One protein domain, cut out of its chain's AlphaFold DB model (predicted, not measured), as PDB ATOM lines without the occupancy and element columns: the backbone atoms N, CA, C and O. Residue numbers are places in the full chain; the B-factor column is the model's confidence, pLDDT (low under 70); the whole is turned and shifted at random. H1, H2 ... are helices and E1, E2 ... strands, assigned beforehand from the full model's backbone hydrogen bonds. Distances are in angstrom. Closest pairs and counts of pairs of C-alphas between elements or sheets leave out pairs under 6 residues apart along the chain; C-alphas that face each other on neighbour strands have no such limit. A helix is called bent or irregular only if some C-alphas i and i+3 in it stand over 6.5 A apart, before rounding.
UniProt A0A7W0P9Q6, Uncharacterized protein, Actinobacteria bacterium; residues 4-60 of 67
ATOM      1  N   SER A   4      26.519  16.240 -25.081       79.19
ATOM      2  CA  SER A   4      25.443  15.311 -25.424       79.19
ATOM      3  C   SER A   4      25.134  15.471 -26.908       79.19
ATOM      4  O   SER A   4      25.021  16.600 -27.393       79.19
ATOM      5  N   VAL A   5      25.025  14.353 -27.624       82.94
ATOM      6  CA  VAL A   5      24.549  14.333 -29.009       82.94
ATOM      7  C   VAL A   5      23.133  13.787 -28.992       82.94
ATOM      8  O   VAL A   5      22.915  12.662 -28.549       82.94
ATOM      9  N   THR A   6      22.175  14.577 -29.468       83.44
ATOM     10  CA  THR A   6      20.776  14.155 -29.606       83.44
ATOM     11  C   THR A   6      20.314  14.348 -31.037       83.44
ATOM     12  O   THR A   6      20.781  15.248 -31.732       83.44
ATOM     13  N   ALA A   7      19.392  13.510 -31.488       85.06
ATOM     14  CA  ALA A   7      18.694  13.737 -32.741       85.06
ATOM     15  C   ALA A   7      17.749  14.943 -32.576       85.06
ATOM     16  O   ALA A   7      17.090  15.065 -31.541       85.06
ATOM     17  N   GLY A   8      17.710  15.840 -33.560       87.06
ATOM     18  CA  GLY A   8      16.882  17.044 -33.520       87.06
ATOM     19  C   GLY A   8      16.460  17.526 -34.906       87.06
ATOM     20  O   GLY A   8      17.189  17.388 -35.890       87.06
ATOM     21  N   ASP A   9      15.266  18.094 -34.970       89.44
ATOM     22  CA  ASP A   9      14.617  18.661 -36.151       89.44
ATOM     23  C   ASP A   9      13.883  19.964 -35.768       89.44
ATOM     24  O   ASP A   9      14.079  20.508 -34.676       89.44
ATOM     25  N   ALA A  10      13.042  20.492 -36.662       90.00
ATOM     26  CA  ALA A  10      12.246  21.680 -36.364       90.00
ATOM     27  C   ALA A  10      11.363  21.509 -35.111       90.00
ATOM     28  O   ALA A  10      11.283  22.422 -34.290       90.00
ATOM     29  N   ALA A  11      10.745  20.338 -34.917       87.75
ATOM     30  CA  ALA A  11       9.875  20.078 -33.773       87.75
ATOM     31  C   ALA A  11      10.664  20.041 -32.457       87.75
ATOM     32  O   ALA A  11      10.229  20.619 -31.459       87.75
ATOM     33  N   ALA A  12      11.856  19.439 -32.469       88.12
ATOM     34  CA  ALA A  12      12.759  19.444 -31.324       88.12
ATOM     35  C   ALA A  12      13.172  20.871 -30.917       88.12
ATOM     36  O   ALA A  12      13.259  21.159 -29.723       88.12
ATOM     37  N   LEU A  13      13.372  21.785 -31.884       89.12
ATOM     38  CA  LEU A  13      13.713  23.188 -31.594       89.12
ATOM     39  C   LEU A  13      12.585  23.897 -30.855       89.12
ATOM     40  O   LEU A  13      12.816  24.577 -29.857       89.12
ATOM     41  N   ILE A  14      11.364  23.738 -31.365       88.56
ATOM     42  CA  ILE A  14      10.180  24.383 -30.803       88.56
ATOM     43  C   ILE A  14       9.876  23.817 -29.419       88.56
ATOM     44  O   ILE A  14       9.640  24.584 -28.490       88.56
ATOM     45  N   GLY A  15       9.973  22.496 -29.248       87.62
ATOM     46  CA  GLY A  15       9.846  21.858 -27.939       87.62
ATOM     47  C   GLY A  15      10.866  22.393 -26.929       87.62
ATOM     48  O   GLY A  15      10.498  22.722 -25.803       87.62
ATOM     49  N   LEU A  16      12.128  22.559 -27.343       87.12
ATOM     50  CA  LEU A  16      13.163  23.151 -26.493       87.12
ATOM     51  C   LEU A  16      12.817  24.591 -26.103       87.12
ATOM     52  O   LEU A  16      12.880  24.921 -24.921       87.12
ATOM     53  N   ALA A  17      12.428  25.430 -27.064       85.75
ATOM     54  CA  ALA A  17      12.064  26.822 -26.807       85.75
ATOM     55  C   ALA A  17      10.903  26.943 -25.804       85.75
ATOM     56  O   ALA A  17      10.966  27.761 -24.889       85.75
ATOM     57  N   LEU A  18       9.894  26.074 -25.912       83.75
ATOM     58  CA  LEU A  18       8.768  26.012 -24.971       83.75
ATOM     59  C   LEU A  18       9.178  25.503 -23.577       83.75
ATOM     60  O   LEU A  18       8.532  25.831 -22.585       83.75
ATOM     61  N   SER A  19      10.260  24.724 -23.478       85.88
ATOM     62  CA  SER A  19      10.750  24.165 -22.210       85.88
ATOM     63  C   SER A  19      11.621  25.110 -21.376       85.88
ATOM     64  O   SER A  19      11.915  24.791 -20.225       85.88
ATOM     65  N   ILE A  20      12.028  26.268 -21.918       82.38
ATOM     66  CA  ILE A  20      12.890  27.245 -21.219       82.38
ATOM     67  C   ILE A  20      12.208  27.802 -19.951       82.38
ATOM     68  O   ILE A  20      12.882  28.293 -19.045       82.38
ATOM     69  N   GLY A  21      10.891  27.628 -19.837       74.56
ATOM     70  CA  GLY A  21      10.099  27.971 -18.664       74.56
ATOM     71  C   GLY A  21       9.255  29.226 -18.884       74.56
ATOM     72  O   GLY A  21       9.280  29.816 -19.965       74.56
ATOM     73  N   PRO A  22       8.467  29.624 -17.872       72.94
ATOM     74  CA  PRO A  22       7.607  30.792 -17.974       72.94
ATOM     75  C   PRO A  22       8.447  32.058 -18.152       72.94
ATOM     76  O   PRO A  22       9.405  32.295 -17.412       72.94
ATOM     77  N   ILE A  23       8.070  32.882 -19.128       71.75
ATOM     78  CA  ILE A  23       8.695  34.185 -19.332       71.75
ATOM     79  C   ILE A  23       8.109  35.145 -18.288       71.75
ATOM     80  O   ILE A  23       6.886  35.245 -18.182       71.75
ATOM     81  N   PRO A  24       8.943  35.815 -17.475       68.12
ATOM     82  CA  PRO A  24       8.452  36.759 -16.482       68.12
ATOM     83  C   PRO A  24       7.760  37.945 -17.170       68.12
ATOM     84  O   PRO A  24       8.384  38.674 -17.938       68.12
ATOM     85  N   GLY A  25       6.472  38.123 -16.884       73.38
ATOM     86  CA  GLY A  25       5.598  39.141 -17.467       73.38
ATOM     87  C   GLY A  25       4.132  38.831 -17.159       73.38
ATOM     88  O   GLY A  25       3.826  37.768 -16.613       73.38
ATOM     89  N   ASP A  26       3.217  39.748 -17.478       78.12
ATOM     90  CA  ASP A  26       1.790  39.422 -17.470       78.12
ATOM     91  C   ASP A  26       1.432  38.529 -18.678       78.12
ATOM     92  O   ASP A  26       2.138  38.473 -19.694       78.12
ATOM     93  N   ALA A  27       0.355  37.753 -18.540       76.50
ATOM     94  CA  ALA A  27      -0.050  36.779 -19.553       76.50
ATOM     95  C   ALA A  27      -0.421  37.443 -20.893       76.50
ATOM     96  O   ALA A  27      -0.226  36.850 -21.950       76.50
ATOM     97  N   GLU A  28      -0.919  38.678 -20.849       79.44
ATOM     98  CA  GLU A  28      -1.392  39.428 -22.013       79.44
ATOM     99  C   GLU A  28      -0.233  39.951 -22.872       79.44
ATOM    100  O   GLU A  28      -0.211  39.744 -24.087       79.44
ATOM    101  N   THR A  29       0.792  40.533 -22.246       74.81
ATOM    102  CA  THR A  29       2.046  40.929 -22.906       74.81
ATOM    103  C   THR A  29       2.768  39.703 -23.451       74.81
ATOM    104  O   THR A  29       3.285  39.726 -24.569       74.81
ATOM    105  N   THR A  30       2.756  38.604 -22.689       74.19
ATOM    106  CA  THR A  30       3.337  37.327 -23.113       74.19
ATOM    107  C   THR A  30       2.655  36.827 -24.387       74.19
ATOM    108  O   THR A  30       3.339  36.567 -25.370       74.19
ATOM    109  N   ALA A  31       1.322  36.764 -24.420       77.81
ATOM    110  CA  ALA A  31       0.579  36.329 -25.602       77.81
ATOM    111  C   ALA A  31       0.819  37.257 -26.806       77.81
ATOM    112  O   ALA A  31       1.178  36.796 -27.888       77.81
ATOM    113  N   THR A  32       0.722  38.571 -26.599       82.69
ATOM    114  CA  THR A  32       0.825  39.568 -27.676       82.69
ATOM    115  C   THR A  32       2.203  39.585 -28.336       82.69
ATOM    116  O   THR A  32       2.305  39.759 -29.549       82.69
ATOM    117  N   MET A  33       3.276  39.417 -27.557       80.00
ATOM    118  CA  MET A  33       4.642  39.501 -28.085       80.00
ATOM    119  C   MET A  33       5.219  38.145 -28.489       80.00
ATOM    120  O   MET A  33       5.972  38.070 -29.460       80.00
ATOM    121  N   LEU A  34       4.904  37.074 -27.755       80.75
ATOM    122  CA  LEU A  34       5.566  35.785 -27.955       80.75
ATOM    123  C   LEU A  34       4.828  34.876 -28.921       80.75
ATOM    124  O   LEU A  34       5.507  34.145 -29.632       80.75
ATOM    125  N   GLU A  35       3.495  34.913 -29.009       82.44
ATOM    126  CA  GLU A  35       2.796  34.080 -29.999       82.44
ATOM    127  C   GLU A  35       3.260  34.360 -31.438       82.44
ATOM    128  O   GLU A  35       3.601  33.398 -32.137       82.44
ATOM    129  N   PRO A  36       3.386  35.629 -31.886       87.44
ATOM    130  CA  PRO A  36       3.920  35.923 -33.213       87.44
ATOM    131  C   PRO A  36       5.362  35.432 -33.371       87.44
ATOM    132  O   PRO A  36       5.695  34.790 -34.365       87.44
ATOM    133  N   ALA A  37       6.206  35.652 -32.357       86.50
ATOM    134  CA  ALA A  37       7.601  35.227 -32.381       86.50
ATOM    135  C   ALA A  37       7.748  33.695 -32.446       86.50
ATOM    136  O   ALA A  37       8.612  33.186 -33.160       86.50
ATOM    137  N   PHE A  38       6.896  32.943 -31.742       86.19
ATOM    138  CA  PHE A  38       6.859  31.482 -31.813       86.19
ATOM    139  C   PHE A  38       6.366  30.988 -33.173       86.19
ATOM    140  O   PHE A  38       6.905  30.008 -33.691       86.19
ATOM    141  N   SER A  39       5.384  31.667 -33.771       89.19
ATOM    142  CA  SER A  39       4.920  31.370 -35.129       89.19
ATOM    143  C   SER A  39       6.043  31.562 -36.157       89.19
ATOM    144  O   SER A  39       6.325  30.657 -36.947       89.19
ATOM    145  N   ASP A  40       6.756  32.689 -36.089       91.81
ATOM    146  CA  ASP A  40       7.889  32.985 -36.971       91.81
ATOM    147  C   ASP A  40       9.056  32.016 -36.761       91.81
ATOM    148  O   ASP A  40       9.676  31.547 -37.726       91.81
ATOM    149  N   LEU A  41       9.339  31.664 -35.502       89.88
ATOM    150  CA  LEU A  41      10.343  30.664 -35.157       89.88
ATOM    151  C   LEU A  41       9.980  29.303 -35.752       89.88
ATOM    152  O   LEU A  41      10.848  28.654 -36.331       89.88
ATOM    153  N   LYS A  42       8.712  28.886 -35.659       90.44
ATOM    154  CA  LYS A  42       8.226  27.627 -36.233       90.44
ATOM    155  C   LYS A  42       8.392  27.605 -37.749       90.44
ATOM    156  O   LYS A  42       9.031  26.690 -38.263       90.44
ATOM    157  N   ALA A  43       7.908  28.629 -38.448       92.94
ATOM    158  CA  ALA A  43       8.039  28.722 -39.902       92.94
ATOM    159  C   ALA A  43       9.514  28.720 -40.343       92.94
ATOM    160  O   ALA A  43       9.904  28.050 -41.304       92.94
ATOM    161  N   THR A  44      10.368  29.432 -39.606       93.69
ATOM    162  CA  THR A  44      11.807  29.483 -39.873       93.69
ATOM    163  C   THR A  44      12.482  28.137 -39.613       93.69
ATOM    164  O   THR A  44      13.292  27.694 -40.428       93.69
ATOM    165  N   ALA A  45      12.138  27.468 -38.513       90.75
ATOM    166  CA  ALA A  45      12.668  26.158 -38.157       90.75
ATOM    167  C   ALA A  45      12.279  25.105 -39.199       90.75
ATOM    168  O   ALA A  45      13.147  24.381 -39.679       90.75
ATOM    169  N   GLU A  46      11.012  25.065 -39.615       92.06
ATOM    170  CA  GLU A  46      10.526  24.157 -40.658       92.06
ATOM    171  C   GLU A  46      11.235  24.404 -41.995       92.06
ATOM    172  O   GLU A  46      11.672  23.456 -42.646       92.06
ATOM    173  N   ARG A  47      11.441  25.669 -42.378       93.06
ATOM    174  CA  ARG A  47      12.145  26.024 -43.618       93.06
ATOM    175  C   ARG A  47      13.624  25.625 -43.607       93.06
ATOM    176  O   ARG A  47      14.152  25.238 -44.647       93.06
ATOM    177  N   ILE A  48      14.315  25.788 -42.478       90.38
ATOM    178  CA  ILE A  48      15.769  25.568 -42.386       90.38
ATOM    179  C   ILE A  48      16.103  24.107 -42.081       90.38
ATOM    180  O   ILE A  48      17.011  23.538 -42.686       90.38
ATOM    181  N   LEU A  49      15.409  23.516 -41.112       87.81
ATOM    182  CA  LEU A  49      15.711  22.187 -40.583       87.81
ATOM    183  C   LEU A  49      14.873  21.102 -41.264       87.81
ATOM    184  O   LEU A  49      15.344  19.973 -41.413       87.81
ATOM    185  N   GLY A  50      13.659  21.441 -41.709       86.50
ATOM    186  CA  GLY A  50      12.696  20.476 -42.225       86.50
ATOM    187  C   GLY A  50      12.293  19.436 -41.177       86.50
ATOM    188  O   GLY A  50      12.424  19.644 -39.970       86.50
ATOM    189  N   SER A  51      11.810  18.295 -41.664       83.31
ATOM    190  CA  SER A  51      11.461  17.117 -40.857       83.31
ATOM    191  C   SER A  51      12.601  16.101 -40.738       83.31
ATOM    192  O   SER A  51      12.471  15.092 -40.046       83.31
ATOM    193  N   THR A  52      13.724  16.327 -41.422       84.19
ATOM    194  CA  THR A  52      14.852  15.397 -41.390       84.19
ATOM    195  C   THR A  52      15.646  15.601 -40.112       84.19
ATOM    196  O   THR A  52      16.338  16.609 -39.951       84.19
ATOM    197  N   SER A  53      15.599  14.606 -39.232       83.69
ATOM    198  CA  SER A  53      16.366  14.617 -37.993       83.69
ATOM    199  C   SER A  53      17.876  14.635 -38.259       83.69
ATOM    200  O   SER A  53      18.393  13.858 -39.067       83.69
ATOM    201  N   ARG A  54      18.594  15.536 -37.579       85.38
ATOM    202  CA  ARG A  54      20.053  15.700 -37.655       85.38
ATOM    203  C   ARG A  54      20.677  15.629 -36.259       85.38
ATOM    204  O   ARG A  54      20.012  15.970 -35.284       85.38
ATOM    205  N   PRO A  55      21.951  15.225 -36.134       86.38
ATOM    206  CA  PRO A  55      22.641  15.248 -34.851       86.38
ATOM    207  C   PRO A  55      22.859  16.691 -34.381       86.38
ATOM    208  O   PRO A  55      23.462  17.504 -35.082       86.38
ATOM    209  N   TRP A  56      22.369  17.002 -33.186       86.75
ATOM    210  CA  TRP A  56      22.577  18.265 -32.491       86.75
ATOM    211  C   TRP A  56      23.541  18.064 -31.333       86.75
ATOM    212  O   TRP A  56      23.430  17.101 -30.573       86.75
ATOM    213  N   TYR A  57      24.463  19.008 -31.179       81.62
ATOM    214  CA  TYR A  57      25.488  18.976 -30.144       81.62
ATOM    215  C   TYR A  57      25.119  19.946 -29.025       81.62
ATOM    216  O   TYR A  57      25.185  21.163 -29.198       81.62
ATOM    217  N   PHE A  58      24.765  19.410 -27.860       79.19
ATOM    218  CA  PHE A  58      24.506  20.197 -26.660       79.19
ATOM    219  C   PHE A  58      25.739  20.202 -25.762       79.19
ATOM    220  O   PHE A  58      26.141  19.178 -25.205       79.19
ATOM    221  N   GLY A  59      26.345  21.380 -25.612       76.12
ATOM    222  CA  GLY A  59      27.374  21.620 -24.608       76.12
ATOM    223  C   GLY A  59      26.745  22.070 -23.296       76.12
ATOM    224  O   GLY A  59      25.939  22.995 -23.284       76.12
ATOM    225  N   TYR A  60      27.140  21.459 -22.181       73.94
ATOM    226  CA  TYR A  60      26.767  21.932 -20.849       73.94
ATOM    227  C   TYR A  60      27.982  21.967 -19.918       73.94
ATOM    228  O   TYR A  60      28.968  21.251 -20.103       73.94
TER     229      TYR A  60
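Overview. This is residues 4 to 60 of the 67 residues of an uncharacterized protein of Actinobacteria bacterium (UniProt A0A7W0P9Q6). A helical hairpin of unequal arms, the short H1 beside one part of the long H2, has a two-stranded ribbon of E1 and E2 at the end where H1 begins and H2 ends. At the other end a loop and the first turn of H2 stick out, residues 24 to 29. The printed part has 57 residues, with two named helices and two named strands in the order E1, H1, H2, E2; the sheet E1 - E2 is antiparallel and the class is mixed, helices and strands. The whole is loose, with a radius of gyration of the C-alphas of 13.2 A, and flat, spanning 36 by 27 by 11 A.

Arrangement. E1, residues 4 to 8, and E2, residues 54 to 59, are antiparallel neighbours, with 144 degrees between their directions. N 4 and O 58 are 3.0 A apart and N 56 and O 6 are 2.8 A apart, both within hydrogen-bond range. H1, residues 10 to 19, and H2, residues 27 to 49, form a helical hairpin. They touch, the closest C-alphas being those of Ala 10 and Ala 45 at 4.8 A, and run opposite ways at a shallow tilt of 26 degrees. E1 and H2 are apart, and so are H1 and E2. In H1 every O i to N i+4 pair is within hydrogen-bond range; in H2 17 of 19 are.

Along the chain. E1 begins at C-alpha 4, (25.443, 15.311, -25.424), and is 11.9 A long. H1 measures 14.4 A. H2 begins at C-alpha 27, (-0.050, 36.779, -19.553), and measures 30.1 A, with a kink of 34 degrees near residue 34. It is neither bent nor irregular, but only just: C-alphas 33 and 36 are 6.3 A apart. E2 measures 16.1 A and ends at C-alpha 59, (27.374, 21.620, -24.608).

Size, cuts and confidence. The two C-alphas farthest apart, those of Val 5 and Glu 28, are 36.8 A apart. The printed part has no cut. The links E1 to H1 and H2 to E2 are tight, and H1 to H2 is short. The mean pLDDT of the printed part is 83.9, and residue 24 is under 70.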